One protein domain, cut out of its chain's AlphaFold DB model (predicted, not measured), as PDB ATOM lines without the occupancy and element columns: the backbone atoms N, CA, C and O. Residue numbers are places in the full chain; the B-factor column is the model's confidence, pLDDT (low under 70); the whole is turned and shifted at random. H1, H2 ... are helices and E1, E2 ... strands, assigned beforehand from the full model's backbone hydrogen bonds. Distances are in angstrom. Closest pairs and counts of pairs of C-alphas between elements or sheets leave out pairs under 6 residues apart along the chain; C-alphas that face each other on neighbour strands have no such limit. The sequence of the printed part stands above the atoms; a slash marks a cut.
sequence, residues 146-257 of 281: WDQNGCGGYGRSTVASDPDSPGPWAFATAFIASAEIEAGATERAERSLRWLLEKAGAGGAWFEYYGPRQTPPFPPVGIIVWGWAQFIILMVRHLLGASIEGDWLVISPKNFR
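AT A GLANCE: This is residues 146 to 257 of the 281 residues of an uncharacterized protein of Chlorobi bacterium OLB7 (UniProt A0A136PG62). What is the shape? Three helices pack in a triangle, H1 touching H2 and H3, with loops 146 to 169 and 204 to 224 mostly at one end and hairpin E1 E2 beyond the other. What is printed? There are 112 residues with H1, H2, H3, E1, E2 in order, mostly helix, under half in named elements. The whole is compact, radius of gyration 15.3 A, spanning 51 by 27 by 26 A.

HOW THE PARTS SIT: How do helices stand? H1, residues 170 to 183, touches H2, residues 186 to 203, in a helical hairpin, C-alphas of Ala 177 and Ala 189 closest at 4.9 A, at a shallow tilt of 30 degrees, opposite ways. H1 touches H3, residues 225 to 239, C-alphas of Phe 171 and Gly 227 closest at 5.3 A, at a shallow tilt of 12 degrees, the same way. What do backbones show? O i to N i+4 pairs are within hydrogen-bond range throughout H1, 12 of 14 in H2, 10 of 11 in H3. E1, residues 242 to 245, and E2, residues 248 to 251, form an antiparallel hairpin, N 243 to O 250 at 2.9 A.

IN THESE COORDINATES: Where are the anchors? C-alpha 170 begins H1 at (-39.950, -1.976, 102.198); C-alpha 251 ends E2 at (-45.081, 0.423, 126.762). How long are helices? H1 measures 20.0 A, H2 26.4 A, H3 20.2 A.

THE WHOLE: Is it cut? The printed part has no cut; the link H2 to H3 is long. Where is confidence low? pLDDT is under 70 at residues 163, 214 to 220 and 257.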
ATOM      1  N   TRP A 146     -32.435   7.630 100.172       97.38
ATOM      2  CA  TRP A 146     -33.798   8.094  99.923       97.38
ATOM      3  C   TRP A 146     -34.004   8.474  98.451       97.38
ATOM      4  O   TRP A 146     -33.213   9.221  97.881       97.38
ATOM      5  N   ASP A 147     -35.104   8.013  97.855       94.25
ATOM      6  CA  ASP A 147     -35.628   8.489  96.562       94.25
ATOM      7  C   ASP A 147     -34.638   8.439  95.378       94.25
ATOM      8  O   ASP A 147     -34.706   9.233  94.441       94.25
ATOM      9  N   GLN A 148     -33.722   7.469  95.376       88.50
ATOM     10  CA  GLN A 148     -32.679   7.360  94.345       88.50
ATOM     11  C   GLN A 148     -33.221   7.168  92.915       88.50
ATOM     12  O   GLN A 148     -32.502   7.397  91.944       88.50
ATOM     13  N   ASN A 149     -34.480   6.742  92.770       85.75
ATOM     14  CA  ASN A 149     -35.143   6.498  91.489       85.75
ATOM     15  C   ASN A 149     -36.445   7.304  91.291       85.75
ATOM     16  O   ASN A 149     -37.186   7.032  90.346       85.75
ATOM     17  N   GLY A 150     -36.740   8.289  92.147       88.06
ATOM     18  CA  GLY A 150     -37.949   9.115  92.037       88.06
ATOM     19  C   GLY A 150     -39.238   8.466  92.569       88.06
ATOM     20  O   GLY A 150     -40.325   8.997  92.323       88.06
ATOM     21  N   CYS A 151     -39.152   7.315  93.248       89.06
ATOM     22  CA  CYS A 151     -40.294   6.611  93.844       89.06
ATOM     23  C   CYS A 151     -40.451   6.822  95.364       89.06
ATOM     24  O   CYS A 151     -41.335   6.198  95.963       89.06
ATOM     25  N   GLY A 152     -39.637   7.677  95.992       94.81
ATOM     26  CA  GLY A 152     -39.510   7.818  97.446       94.81
ATOM     27  C   GLY A 152     -38.843   6.604  98.099       94.81
ATOM     28  O   GLY A 152     -38.296   5.755  97.404       94.81
ATOM     29  N   GLY A 153     -38.927   6.498  99.429       96.88
ATOM     30  CA  GLY A 153     -38.449   5.336 100.188       96.88
ATOM     31  C   GLY A 153     -36.927   5.186 100.188       96.88
ATOM     32  O   GLY A 153     -36.220   5.880  99.459       96.88
ATOM     33  N   TYR A 154     -36.414   4.266 101.004       97.50
ATOM     34  CA  TYR A 154     -34.981   3.984 101.093       97.50
ATOM     35  C   TYR A 154     -34.596   2.730 100.313       97.50
ATOM     36  O   TYR A 154     -35.208   1.670 100.481       97.50
ATOM     37  N   GLY A 155     -33.552   2.835  99.490       94.38
ATOM     38  CA  GLY A 155     -32.871   1.677  98.908       94.38
ATOM     39  C   GLY A 155     -32.126   0.857  99.964       94.38
ATOM     40  O   GLY A 155     -31.815   1.356 101.045       94.38
ATOM     41  N   ARG A 156     -31.819  -0.409  99.650       92.12
ATOM     42  CA  ARG A 156     -30.946  -1.235 100.499       92.12
ATOM     43  C   ARG A 156     -29.531  -0.659 100.543       92.12
ATOM     44  O   ARG A 156     -28.946  -0.535 101.609       92.12
ATOM     45  N   SER A 157     -29.008  -0.305  99.382       91.56
ATOM     46  CA  SER A 157     -27.718   0.342  99.175       91.56
ATOM     47  C   SER A 157     -27.871   1.362  98.042       91.56
ATOM     48  O   SER A 157     -28.992   1.655  97.601       91.56
ATOM     49  N   THR A 158     -26.775   1.974  97.596       88.75
ATOM     50  CA  THR A 158     -26.859   2.891  96.454       88.75
ATOM     51  C   THR A 158     -27.284   2.140  95.187       88.75
ATOM     52  O   THR A 158     -26.957   0.969  95.026       88.75
ATOM     53  N   VAL A 159     -27.958   2.798  94.245       82.88
ATOM     54  CA  VAL A 159     -28.348   2.188  92.959       82.88
ATOM     55  C   VAL A 159     -27.134   1.657  92.188       82.88
ATOM     56  O   VAL A 159     -27.240   0.645  91.507       82.88
ATOM     57  N   ALA A 160     -25.963   2.284  92.331       78.81
ATOM     58  CA  ALA A 160     -24.725   1.772  91.739       78.81
ATOM     59  C   ALA A 160     -24.282   0.430  92.359       78.81
ATOM     60  O   ALA A 160     -23.595  -0.348  91.706       78.81
ATOM     61  N   SER A 161     -24.675   0.182  93.610       79.25
ATOM     62  CA  SER A 161     -24.379  -0.993  94.438       79.25
ATOM     63  C   SER A 161     -25.397  -2.119  94.306       79.25
ATOM     64  O   SER A 161     -25.085  -3.243  94.692       79.25
ATOM     65  N   ASP A 162     -26.585  -1.857  93.769       76.12
ATOM     66  CA  ASP A 162     -27.631  -2.861  93.599       76.12
ATOM     67  C   ASP A 162     -27.835  -3.171  92.105       76.12
ATOM     68  O   ASP A 162     -28.614  -2.492  91.430       76.12
ATOM     69  N   PRO A 163     -27.113  -4.169  91.554       66.25
ATOM     70  CA  PRO A 163     -27.130  -4.447  90.122       66.25
ATOM     71  C   PRO A 163     -28.455  -5.037  89.635       66.25
ATOM     72  O   PRO A 163     -28.681  -5.058  88.434       66.25
ATOM     73  N   ASP A 164     -29.319  -5.537  90.524       71.12
ATOM     74  CA  ASP A 164     -30.520  -6.290  90.138       71.12
ATOM     75  C   ASP A 164     -31.821  -5.623  90.600       71.12
ATOM     76  O   ASP A 164     -32.831  -5.684  89.894       71.12
ATOM     77  N   SER A 165     -31.794  -4.955  91.758       72.88
ATOM     78  CA  SER A 165     -32.973  -4.405  92.434       72.88
ATOM     79  C   SER A 165     -32.857  -2.900  92.738       72.88
ATOM     80  O   SER A 165     -33.061  -2.480  93.883       72.88
ATOM     81  N   PRO A 166     -32.552  -2.046  91.738       74.94
ATOM     82  CA  PRO A 166     -32.367  -0.615  91.946       74.94
ATOM     83  C   PRO A 166     -33.698   0.066  92.300       74.94
ATOM     84  O   PRO A 166     -34.513   0.408  91.440       74.94
ATOM     85  N   GLY A 167     -33.928   0.286  93.590       86.06
ATOM     86  CA  GLY A 167     -35.096   1.008  94.076       86.06
ATOM     87  C   GLY A 167     -35.277   0.914  95.583       86.06
ATOM     88  O   GLY A 167     -34.492   0.249  96.257       86.06
ATOM     89  N   PRO A 168     -36.286   1.599  96.141       93.25
ATOM     90  CA  PRO A 168     -36.594   1.510  97.555       93.25
ATOM     91  C   PRO A 168     -37.124   0.129  97.933       93.25
ATOM     92  O   PRO A 168     -37.965  -0.445  97.238       93.25
ATOM     93  N   TRP A 169     -36.669  -0.363  99.080       94.81
ATOM     94  CA  TRP A 169     -37.103  -1.621  99.679       94.81
ATOM     95  C   TRP A 169     -37.987  -1.339 100.892       94.81
ATOM     96  O   TRP A 169     -37.697  -0.451 101.703       94.81
ATOM     97  N   ALA A 170     -39.048  -2.131 101.058       95.31
ATOM     98  CA  ALA A 170     -39.950  -1.976 102.198       95.31
ATOM     99  C   ALA A 170     -39.220  -2.201 103.532       95.31
ATOM    100  O   ALA A 170     -39.348  -1.393 104.453       95.31
ATOM    101  N   PHE A 171     -38.390  -3.248 103.621       95.56
ATOM    102  CA  PHE A 171     -37.644  -3.536 104.849       95.56
ATOM    103  C   PHE A 171     -36.583  -2.464 105.138       95.56
ATOM    104  O   PHE A 171     -36.435  -2.067 106.290       95.56
ATOM    105  N   ALA A 172     -35.866  -1.973 104.116       96.69
ATOM    106  CA  ALA A 172     -34.828  -0.956 104.296       96.69
ATOM    107  C   ALA A 172     -35.445   0.351 104.801       96.69
ATOM    108  O   ALA A 172     -34.960   0.942 105.766       96.69
ATOM    109  N   THR A 173     -36.583   0.732 104.215       98.25
ATOM    110  CA  THR A 173     -37.353   1.895 104.661       98.25
ATOM    111  C   THR A 173     -37.824   1.734 106.101       98.25
ATOM    112  O   THR A 173     -37.717   2.669 106.887       98.25
ATOM    113  N   ALA A 174     -38.290   0.545 106.480       98.31
ATOM    114  CA  ALA A 174     -38.721   0.280 107.844       98.31
ATOM    115  C   ALA A 174     -37.556   0.214 108.854       98.31
ATOM    116  O   ALA A 174     -37.729   0.666 109.981       98.31
ATOM    117  N   PHE A 175     -36.370  -0.284 108.479       98.31
ATOM    118  CA  PHE A 175     -35.173  -0.201 109.327       98.31
ATOM    119  C   PHE A 175     -34.801   1.248 109.619       98.31
ATOM    120  O   PHE A 175     -34.669   1.634 110.781       98.31
ATOM    121  N   ILE A 176     -34.659   2.060 108.575       98.75
ATOM    122  CA  ILE A 176     -34.240   3.450 108.741       98.75
ATOM    123  C   ILE A 176     -35.314   4.231 109.504       98.75
ATOM    124  O   ILE A 176     -34.971   4.925 110.455       98.75
ATOM    125  N   ALA A 177     -36.604   4.006 109.224       98.50
ATOM    126  CA  ALA A 177     -37.699   4.583 110.006       98.50
ATOM    127  C   ALA A 177     -37.616   4.222 111.500       98.50
ATOM    128  O   ALA A 177     -37.795   5.095 112.346       98.50
ATOM    129  N   SER A 178     -37.310   2.966 111.853       98.38
ATOM    130  CA  SER A 178     -37.121   2.569 113.257       98.38
ATOM    131  C   SER A 178     -35.985   3.357 113.910       98.38
ATOM    132  O   SER A 178     -36.138   3.860 115.020       98.38
ATOM    133  N   ALA A 179     -34.852   3.491 113.220       98.50
ATOM    134  CA  ALA A 179     -33.707   4.238 113.731       98.50
ATOM    135  C   ALA A 179     -34.009   5.742 113.866       98.50
ATOM    136  O   ALA A 179     -33.622   6.359 114.856       98.50
ATOM    137  N   GLU A 180     -34.740   6.323 112.913       98.25
ATOM    138  CA  GLU A 180     -35.204   7.712 112.957       98.25
ATOM    139  C   GLU A 180     -36.137   7.967 114.142       98.25
ATOM    140  O   GLU A 180     -35.996   8.984 114.820       98.25
ATOM    141  N   ILE A 181     -37.049   7.033 114.429       97.50
ATOM    142  CA  ILE A 181     -37.931   7.094 115.600       97.50
ATOM    143  C   ILE A 181     -37.114   7.090 116.893       97.50
ATOM    144  O   ILE A 181     -37.335   7.941 117.755       97.50
ATOM    145  N   GLU A 182     -36.158   6.167 117.034       97.00
ATOM    146  CA  GLU A 182     -35.329   6.110 118.243       97.00
ATOM    147  C   GLU A 182     -34.460   7.359 118.411       97.00
ATOM    148  O   GLU A 182     -34.273   7.834 119.532       97.00
ATOM    149  N   ALA A 183     -33.959   7.920 117.308       96.69
ATOM    150  CA  ALA A 183     -33.142   9.132 117.310       96.69
ATOM    151  C   ALA A 183     -33.949  10.429 117.498       96.69
ATOM    152  O   ALA A 183     -33.363  11.502 117.641       96.69
ATOM    153  N   GLY A 184     -35.285  10.365 117.478       95.06
ATOM    154  CA  GLY A 184     -36.143  11.552 117.522       95.06
ATOM    155  C   GLY A 184     -36.124  12.378 116.229       95.06
ATOM    156  O   GLY A 184     -36.477  13.556 116.243       95.06
ATOM    157  N   ALA A 185     -35.733  11.782 115.099       95.50
ATOM    158  CA  ALA A 185     -35.763  12.398 113.773       95.50
ATOM    159  C   ALA A 185     -37.189  12.381 113.180       95.50
ATOM    160  O   ALA A 185     -37.433  11.832 112.106       95.50
ATOM    161  N   THR A 186     -38.127  12.996 113.903       93.56
ATOM    162  CA  THR A 186     -39.583  12.934 113.692       93.56
ATOM    163  C   THR A 186     -40.018  13.183 112.250       93.56
ATOM    164  O   THR A 186     -40.751  12.373 111.696       93.56
ATOM    165  N   GLU A 187     -39.548  14.255 111.606       95.38
ATOM    166  CA  GLU A 187     -39.989  14.598 110.244       95.38
ATOM    167  C   GLU A 187     -39.589  13.532 109.213       95.38
ATOM    168  O   GLU A 187     -40.361  13.215 108.305       95.38
ATOM    169  N   ARG A 188     -38.400  12.937 109.376       97.06
ATOM    170  CA  ARG A 188     -37.944  11.858 108.496       97.06
ATOM    171  C   ARG A 188     -38.707  10.565 108.770       97.06
ATOM    172  O   ARG A 188     -39.244   9.985 107.830       97.06
ATOM    173  N   ALA A 189     -38.890  10.211 110.043       97.31
ATOM    174  CA  ALA A 189     -39.690   9.054 110.438       97.31
ATOM    175  C   ALA A 189     -41.128   9.133 109.892       97.31
ATOM    176  O   ALA A 189     -41.637   8.162 109.333       97.31
ATOM    177  N   GLU A 190     -41.781  10.296 109.991       96.50
ATOM    178  CA  GLU A 190     -43.124  10.522 109.446       96.50
ATOM    179  C   GLU A 190     -43.171  10.361 107.921       96.50
ATOM    180  O   GLU A 190     -44.106   9.755 107.385       96.50
ATOM    181  N   ARG A 191     -42.163  10.879 107.207       97.81
ATOM    182  CA  ARG A 191     -42.035  10.724 105.752       97.81
ATOM    183  C   ARG A 191     -41.894   9.248 105.368       97.81
ATOM    184  O   ARG A 191     -42.602   8.781 104.474       97.81
ATOM    185  N   SER A 192     -41.037   8.512 106.070       98.25
ATOM    186  CA  SER A 192     -40.796   7.080 105.864       98.25
ATOM    187  C   SER A 192     -42.051   6.245 106.137       98.25
ATOM    188  O   SER A 192     -42.433   5.400 105.328       98.25
ATOM    189  N   LEU A 193     -42.754   6.530 107.238       97.38
ATOM    190  CA  LEU A 193     -44.015   5.876 107.594       97.38
ATOM    191  C   LEU A 193     -45.113   6.135 106.566       97.38
ATOM    192  O   LEU A 193     -45.821   5.208 106.174       97.38
ATOM    193  N   ARG A 194     -45.243   7.377 106.091       97.44
ATOM    194  CA  ARG A 194     -46.216   7.717 105.049       97.44
ATOM    195  C   ARG A 194     -45.945   6.945 103.767       97.44
ATOM    196  O   ARG A 194     -46.884   6.411 103.187       97.44
ATOM    197  N   TRP A 195     -44.680   6.854 103.362       97.81
ATOM    198  CA  TRP A 195     -44.295   6.073 102.193       97.81
ATOM    199  C   TRP A 195     -44.656   4.593 102.362       97.81
ATOM    200  O   TRP A 195     -45.265   4.008 101.471       97.81
ATOM    201  N   LEU A 196     -44.361   3.999 103.526       97.75
ATOM    202  CA  LEU A 196     -44.725   2.610 103.821       97.75
ATOM    203  C   LEU A 196     -46.242   2.398 103.729       97.75
ATOM    204  O   LEU A 196     -46.679   1.455 103.077       97.75
ATOM    205  N   LEU A 197     -47.049   3.281 104.317       97.19
ATOM    206  CA  LEU A 197     -48.512   3.181 104.259       97.19
ATOM    207  C   LEU A 197     -49.059   3.360 102.835       97.19
ATOM    208  O   LEU A 197     -49.943   2.615 102.422       97.19
ATOM    209  N   GLU A 198     -48.522   4.316 102.075       96.88
ATOM    210  CA  GLU A 198     -48.914   4.549 100.682       96.88
ATOM    211  C   GLU A 198     -48.628   3.318  99.816       96.88
ATOM    212  O   GLU A 198     -49.507   2.848  99.095       96.88
ATOM    213  N   LYS A 199     -47.414   2.764  99.917       95.19
ATOM    214  CA  LYS A 199     -47.001   1.602  99.124       95.19
ATOM    215  C   LYS A 199     -47.711   0.312  99.518       95.19
ATOM    216  O   LYS A 199     -47.908  -0.532  98.653       95.19
ATOM    217  N   ALA A 200     -48.134   0.181 100.774       95.19
ATOM    218  CA  ALA A 200     -48.943  -0.952 101.218       95.19
ATOM    219  C   ALA A 200     -50.306  -1.012 100.502       95.19
ATOM    220  O   ALA A 200     -50.871  -2.093 100.298       95.19
ATOM    221  N   GLY A 201     -50.848   0.161 100.149       93.06
ATOM    222  CA  GLY A 201     -52.162   0.313  99.539       93.06
ATOM    223  C   GLY A 201     -53.282  -0.352 100.347       93.06
ATOM    224  O   GLY A 201     -53.165  -0.624 101.541       93.06
ATOM    225  N   ALA A 202     -54.392  -0.660  99.672       93.25
ATOM    226  CA  ALA A 202     -55.528  -1.349 100.294       93.25
ATOM    227  C   ALA A 202     -55.227  -2.814 100.668       93.25
ATOM    228  O   ALA A 202     -55.935  -3.394 101.487       93.25
ATOM    229  N   GLY A 203     -54.197  -3.416 100.063       90.81
ATOM    230  CA  GLY A 203     -53.802  -4.801 100.324       90.81
ATOM    231  C   GLY A 203     -52.978  -4.978 101.599       90.81
ATOM    232  O   GLY A 203     -52.805  -6.107 102.047       90.81
ATOM    233  N   GLY A 204     -52.462  -3.887 102.178       93.12
ATOM    234  CA  GLY A 204     -51.604  -3.953 103.358       93.12
ATOM    235  C   GLY A 204     -50.318  -4.740 103.104       93.12
ATOM    236  O   GLY A 204     -49.841  -5.414 104.013       93.12
ATOM    237  N   ALA A 205     -49.797  -4.721 101.875       93.38
ATOM    238  CA  ALA A 205     -48.686  -5.561 101.441       93.38
ATOM    239  C   ALA A 205     -47.694  -4.764 100.599       93.38
ATOM    240  O   ALA A 205     -48.081  -3.863  99.862       93.38
ATOM    241  N   TRP A 206     -46.420  -5.137 100.670       93.56
ATOM    242  CA  TRP A 206     -45.363  -4.503  99.895       93.56
ATOM    243  C   TRP A 206     -44.712  -5.509  98.965       93.56
ATOM    244  O   TRP A 206     -44.437  -6.641  99.368       93.56
ATOM    245  N   PHE A 207     -44.380  -5.064  97.759       91.62
ATOM    246  CA  PHE A 207     -43.323  -5.715  97.002       91.62
ATOM    247  C   PHE A 207     -41.996  -5.602  97.761       91.62
ATOM    248  O   PHE A 207     -41.781  -4.653  98.520       91.62
ATOM    249  N   GLU A 208     -41.112  -6.579  97.563       90.00
ATOM    250  CA  GLU A 208     -39.764  -6.591  98.142       90.00
ATOM    251  C   GLU A 208     -39.014  -5.266  97.890       90.00
ATOM    252  O   GLU A 208     -38.490  -4.664  98.834       90.00
ATOM    253  N   TYR A 209     -39.079  -4.757  96.657       90.12
ATOM    254  CA  TYR A 209     -38.597  -3.441  96.244       90.12
ATOM    255  C   TYR A 209     -39.456  -2.837  95.121       90.12
ATOM    256  O   TYR A 209     -40.248  -3.528  94.481       90.12
ATOM    257  N   TYR A 210     -39.293  -1.534  94.873       88.25
ATOM    258  CA  TYR A 210     -40.005  -0.806  93.817       88.25
ATOM    259  C   TYR A 210     -39.024  -0.264  92.776       88.25
ATOM    260  O   TYR A 210     -38.390   0.770  92.973       88.25
ATOM    261  N   GLY A 211     -38.914  -0.953  91.647       82.50
ATOM    262  CA  GLY A 211     -38.052  -0.557  90.538       82.50
ATOM    263  C   GLY A 211     -37.999  -1.639  89.461       82.50
ATOM    264  O   GLY A 211     -38.494  -2.748  89.681       82.50
ATOM    265  N   PRO A 212     -37.419  -1.341  88.289       75.44
ATOM    266  CA  PRO A 212     -37.212  -2.352  87.266       75.44
ATOM    267  C   PRO A 212     -36.201  -3.393  87.758       75.44
ATOM    268  O   PRO A 212     -35.155  -3.048  88.306       75.44
ATOM    269  N   ARG A 213     -36.497  -4.672  87.528       75.56
ATOM    270  CA  ARG A 213     -35.531  -5.758  87.708       75.56
ATOM    271  C   ARG A 213     -34.558  -5.740  86.536       75.56
ATOM    272  O   ARG A 213     -35.000  -5.790  85.389       75.56
ATOM    273  N   GLN A 214     -33.258  -5.630  86.808       67.94
ATOM    274  CA  GLN A 214     -32.264  -5.547  85.729       67.94
ATOM    275  C   GLN A 214     -31.892  -6.913  85.156       67.94
ATOM    276  O   GLN A 214     -31.430  -6.960  84.018       67.94
ATOM    277  N   THR A 215     -32.130  -8.012  85.885       64.69
ATOM    278  CA  THR A 215     -31.783  -9.354  85.401       64.69
ATOM    279  C   THR A 215     -33.002 -10.154  84.918       64.69
ATOM    280  O   THR A 215     -33.776 -10.658  85.739       64.69
ATOM    281  N   PRO A 216     -33.179 -10.354  83.598       58.09
ATOM    282  CA  PRO A 216     -34.036 -11.415  83.066       58.09
ATOM    283  C   PRO A 216     -33.464 -12.802  83.422       58.09
ATOM    284  O   PRO A 216     -32.244 -12.931  83.533       58.09
ATOM    285  N   PRO A 217     -34.278 -13.869  83.551       60.91
ATOM    286  CA  PRO A 217     -35.724 -13.976  83.329       60.91
ATOM    287  C   PRO A 217     -36.543 -13.934  84.633       60.91
ATOM    288  O   PRO A 217     -37.623 -14.524  84.702       60.91
ATOM    289  N   PHE A 218     -36.021 -13.321  85.696       62.12
ATOM    290  CA  PHE A 218     -36.669 -13.403  86.999       62.12
ATOM    291  C   PHE A 218     -38.043 -12.714  86.983       62.12
ATOM    292  O   PHE A 218     -38.179 -11.636  86.396       62.12
ATOM    293  N   PRO A 219     -39.070 -13.336  87.596       60.62
ATOM    294  CA  PRO A 219     -40.407 -12.765  87.639       60.62
ATOM    295  C   PRO A 219     -40.394 -11.391  88.327       60.62
ATOM    296  O   PRO A 219     -39.475 -11.097  89.102       60.62
ATOM    297  N   PRO A 220     -41.409 -10.546  88.059       61.22
ATOM    298  CA  PRO A 220     -41.576  -9.295  88.778       61.22
ATOM    299  C   PRO A 220     -41.593  -9.547  90.285       61.22
ATOM    300  O   PRO A 220     -42.021 -10.596  90.774       61.22
ATOM    301  N   VAL A 221     -41.061  -8.559  90.990       72.94
ATOM    302  CA  VAL A 221     -40.835  -8.540  92.429       72.94
ATOM    303  C   VAL A 221     -42.068  -9.036  93.182       72.94
ATOM    304  O   VAL A 221     -43.167  -8.523  92.995       72.94
ATOM    305  N   GLY A 222     -41.890 -10.052  94.025       84.06
ATOM    306  CA  GLY A 222     -42.972 -10.632  94.812       84.06
ATOM    307  C   GLY A 222     -43.224  -9.886  96.119       84.06
ATOM    308  O   GLY A 222     -42.425  -9.060  96.570       84.06
ATOM    309  N   ILE A 223     -44.335 -10.226  96.769       89.44
ATOM    310  CA  ILE A 223     -44.555  -9.883  98.172       89.44
ATOM    311  C   ILE A 223     -43.719 -10.842  99.018       89.44
ATOM    312  O   ILE A 223     -43.909 -12.057  98.945       89.44
ATOM    313  N   ILE A 224     -42.817 -10.303  99.835       89.81
ATOM    314  CA  ILE A 224     -42.019 -11.104 100.766       89.81
ATOM    315  C   ILE A 224     -42.496 -10.902 102.197       89.81
ATOM    316  O   ILE A 224     -42.747  -9.783 102.649       89.81
ATOM    317  N   VAL A 225     -42.559 -12.000 102.948       92.62
ATOM    318  CA  VAL A 225     -43.031 -11.994 104.342       92.62
ATOM    319  C   VAL A 225     -42.203 -11.098 105.263       92.62
ATOM    320  O   VAL A 225     -42.706 -10.605 106.273       92.62
ATOM    321  N   TRP A 226     -40.950 -10.829 104.887       93.19
ATOM    322  CA  TRP A 226     -40.071  -9.926 105.618       93.19
ATOM    323  C   TRP A 226     -40.614  -8.489 105.665       93.19
ATOM    324  O   TRP A 226     -40.486  -7.835 106.696       93.19
ATOM    325  N   GLY A 227     -41.299  -8.012 104.616       92.38
ATOM    326  CA  GLY A 227     -41.917  -6.682 104.622       92.38
ATOM    327  C   GLY A 227     -42.908  -6.511 105.779       92.38
ATOM    328  O   GLY A 227     -42.807  -5.551 106.544       92.38
ATOM    329  N   TRP A 228     -43.796  -7.493 105.984       94.88
ATOM    330  CA  TRP A 228     -44.720  -7.502 107.124       94.88
ATOM    331  C   TRP A 228     -44.002  -7.618 108.457       94.88
ATOM    332  O   TRP A 228     -44.294  -6.841 109.364       94.88
ATOM    333  N   ALA A 229     -43.072  -8.568 108.582       95.94
ATOM    334  CA  ALA A 229     -42.341  -8.768 109.827       95.94
ATOM    335  C   ALA A 229     -41.657  -7.466 110.269       95.94
ATOM    336  O   ALA A 229     -41.790  -7.052 111.420       95.94
ATOM    337  N   GLN A 230     -41.003  -6.773 109.334       96.75
ATOM    338  CA  GLN A 230     -40.301  -5.542 109.651       96.75
ATOM    339  C   GLN A 230     -41.245  -4.376 109.953       96.75
ATOM    340  O   GLN A 230     -40.969  -3.598 110.865       96.75
ATOM    341  N   PHE A 231     -42.375  -4.269 109.250       97.00
ATOM    342  CA  PHE A 231     -43.389  -3.263 109.563       97.00
ATOM    343  C   PHE A 231     -44.017  -3.491 110.946       97.00
ATOM    344  O   PHE A 231     -44.182  -2.546 111.712       97.00
ATOM    345  N   ILE A 232     -44.310  -4.741 111.317       97.12
ATOM    346  CA  ILE A 232     -44.826  -5.081 112.652       97.12
ATOM    347  C   ILE A 232     -43.795  -4.728 113.727       97.12
ATOM    348  O   ILE A 232     -44.157  -4.113 114.726       97.12
ATOM    349  N   ILE A 233     -42.513  -5.050 113.517       97.12
ATOM    350  CA  ILE A 233     -41.434  -4.670 114.442       97.12
ATOM    351  C   ILE A 233     -41.358  -3.145 114.584       97.12
ATOM    352  O   ILE A 233     -41.318  -2.645 115.706       97.12
ATOM    353  N   LEU A 234     -41.400  -2.399 113.479       97.56
ATOM    354  CA  LEU A 234     -41.446  -0.934 113.483       97.56
ATOM    355  C   LEU A 234     -42.623  -0.406 114.324       97.56
ATOM    356  O   LEU A 234     -42.429   0.443 115.193       97.56
ATOM    357  N   MET A 235     -43.830  -0.932 114.110       97.19
ATOM    358  CA  MET A 235     -45.035  -0.492 114.822       97.19
ATOM    359  C   MET A 235     -45.015  -0.852 116.310       97.19
ATOM    360  O   MET A 235     -45.307  -0.005 117.150       97.19
ATOM    361  N   VAL A 236     -44.674  -2.094 116.651       97.06
ATOM    362  CA  VAL A 236     -44.765  -2.605 118.025       97.06
ATOM    363  C   VAL A 236     -43.567  -2.170 118.861       97.06
ATOM    364  O   VAL A 236     -43.735  -1.627 119.950       97.06
ATOM    365  N   ARG A 237     -42.347  -2.382 118.366       95.94
ATOM    366  CA  ARG A 237     -41.137  -2.120 119.149       95.94
ATOM    367  C   ARG A 237     -40.795  -0.639 119.183       95.94
ATOM    368  O   ARG A 237     -40.476  -0.129 120.246       95.94
ATOM    369  N   HIS A 238     -40.861   0.045 118.044       96.25
ATOM    370  CA  HIS A 238     -40.299   1.394 117.932       96.25
ATOM    371  C   HIS A 238     -41.354   2.482 118.071       96.25
ATOM    372  O   HIS A 238     -41.150   3.434 118.816       96.25
ATOM    373  N   LEU A 239     -42.505   2.340 117.411       95.25
ATOM    374  CA  LEU A 239     -43.559   3.351 117.487       95.25
ATOM    375  C   LEU A 239     -44.365   3.259 118.791       95.25
ATOM    376  O   LEU A 239     -44.495   4.248 119.511       95.25
ATOM    377  N   LEU A 240     -44.889   2.074 119.114       96.12
ATOM    378  CA  LEU A 240     -45.567   1.825 120.390       96.12
ATOM    379  C   LEU A 240     -44.575   1.799 121.568       96.12
ATOM    380  O   LEU A 240     -44.979   2.045 122.704       96.12
ATOM    381  N   GLY A 241     -43.292   1.539 121.302       94.81
ATOM    382  CA  GLY A 241     -42.256   1.487 122.332       94.81
ATOM    383  C   GLY A 241     -42.440   0.308 123.284       94.81
ATOM    384  O   GLY A 241     -42.273   0.488 124.488       94.81
ATOM    385  N   ALA A 242     -42.879  -0.847 122.774       95.81
ATOM    386  CA  ALA A 242     -43.073  -2.043 123.586       95.81
ATOM    387  C   ALA A 242     -41.741  -2.776 123.818       95.81
ATOM    388  O   ALA A 242     -41.061  -3.166 122.862       95.81
ATOM    389  N   SER A 243     -41.399  -3.010 125.083       91.62
ATOM    390  CA  SER A 243     -40.225  -3.768 125.530       91.62
ATOM    391  C   SER A 243     -40.582  -4.699 126.690       91.62
ATOM    392  O   SER A 243     -41.580  -4.505 127.384       91.62
ATOM    393  N   ILE A 244     -39.763  -5.732 126.892       89.12
ATOM    394  CA  ILE A 244     -39.811  -6.570 128.092       89.12
ATOM    395  C   ILE A 244     -38.642  -6.163 128.986       89.12
ATOM    396  O   ILE A 244     -37.494  -6.194 128.545       89.12
ATOM    397  N   GLU A 245     -38.937  -5.771 130.221       86.62
ATOM    398  CA  GLU A 245     -37.951  -5.383 131.231       86.62
ATOM    399  C   GLU A 245     -38.154  -6.248 132.479       86.62
ATOM    400  O   GLU A 245     -39.081  -6.040 133.267       86.62
ATOM    401  N   GLY A 246     -37.309  -7.272 132.637       82.06
ATOM    402  CA  GLY A 246     -37.541  -8.332 133.619       82.06
ATOM    403  C   GLY A 246     -38.863  -9.050 133.333       82.06
ATOM    404  O   GLY A 246     -39.074  -9.535 132.226       82.06
ATOM    405  N   ASP A 247     -39.767  -9.059 134.313       85.31
ATOM    406  CA  ASP A 247     -41.090  -9.692 134.197       85.31
ATOM    407  C   ASP A 247     -42.194  -8.725 133.723       85.31
ATOM    408  O   ASP A 247     -43.382  -9.053 133.768       85.31
ATOM    409  N   TRP A 248     -41.831  -7.513 133.288       92.38
ATOM    410  CA  TRP A 248     -42.789  -6.468 132.926       92.38
ATOM    411  C   TRP A 248     -42.810  -6.193 131.425       92.38
ATOM    412  O   TRP A 248     -41.769  -6.014 130.795       92.38
ATOM    413  N   LEU A 249     -44.019  -6.075 130.869       94.31
ATOM    414  CA  LEU A 249     -44.242  -5.423 129.581       94.31
ATOM    415  C   LEU A 249     -44.280  -3.908 129.800       94.31
ATOM    416  O   LEU A 249     -45.220  -3.387 130.407       94.31
ATOM    417  N   VAL A 250     -43.275  -3.212 129.285       95.50
ATOM    418  CA  VAL A 250     -43.184  -1.751 129.300       95.50
ATOM    419  C   VAL A 250     -43.661  -1.223 127.951       95.50
ATOM    420  O   VAL A 250     -43.259  -1.719 126.902       95.50
ATOM    421  N   ILE A 251     -44.551  -0.228 127.967       96.25
ATOM    422  CA  ILE A 251     -45.081   0.423 126.762       96.25
ATOM    423  C   ILE A 251     -44.783   1.917 126.859       96.25
ATOM    424  O   ILE A 251     -45.307   2.596 127.742       96.25
ATOM    425  N   SER A 252     -43.962   2.424 125.939       94.00
ATOM    426  CA  SER A 252     -43.520   3.825 125.893       94.00
ATOM    427  C   SER A 252     -43.769   4.453 124.513       94.00
ATOM    428  O   SER A 252     -42.829   4.591 123.724       94.00
ATOM    429  N   PRO A 253     -45.016   4.859 124.197       93.44
ATOM    430  CA  PRO A 253     -45.377   5.315 122.858       93.44
ATOM    431  C   PRO A 253     -44.600   6.564 122.440       93.44
ATOM    432  O   PRO A 253     -44.506   7.540 123.192       93.44
ATOM    433  N   LYS A 254     -44.085   6.569 121.208       89.75
ATOM    434  CA  LYS A 254     -43.391   7.724 120.633       89.75
ATOM    435  C   LYS A 254     -44.419   8.672 120.020       89.75
ATOM    436  O   LYS A 254     -45.202   8.298 119.150       89.75
ATOM    437  N   ASN A 255     -44.428   9.919 120.490       79.81
ATOM    438  CA  ASN A 255     -45.381  10.926 120.034       79.81
ATOM    439  C   ASN A 255     -44.812  11.760 118.886       79.81
ATOM    440  O   ASN A 255     -43.929  12.591 119.083       79.81
ATOM    441  N   PHE A 256     -45.428  11.629 117.716       71.31
ATOM    442  CA  PHE A 256     -45.295  12.567 116.606       71.31
ATOM    443  C   PHE A 256     -46.250  13.753 116.808       71.31
ATOM    444  O   PHE A 256     -47.291  13.859 116.164       71.31
ATOM    445  N   ARG A 257     -45.986  14.618 117.795       61.66
ATOM    446  CA  ARG A 257     -46.748  15.870 117.954       61.66
ATOM    447  C   ARG A 257     -45.879  17.074 117.603       61.66
ATOM    448  O   ARG A 257     -45.017  17.460 118.378       61.66
TER     449      ARG A 257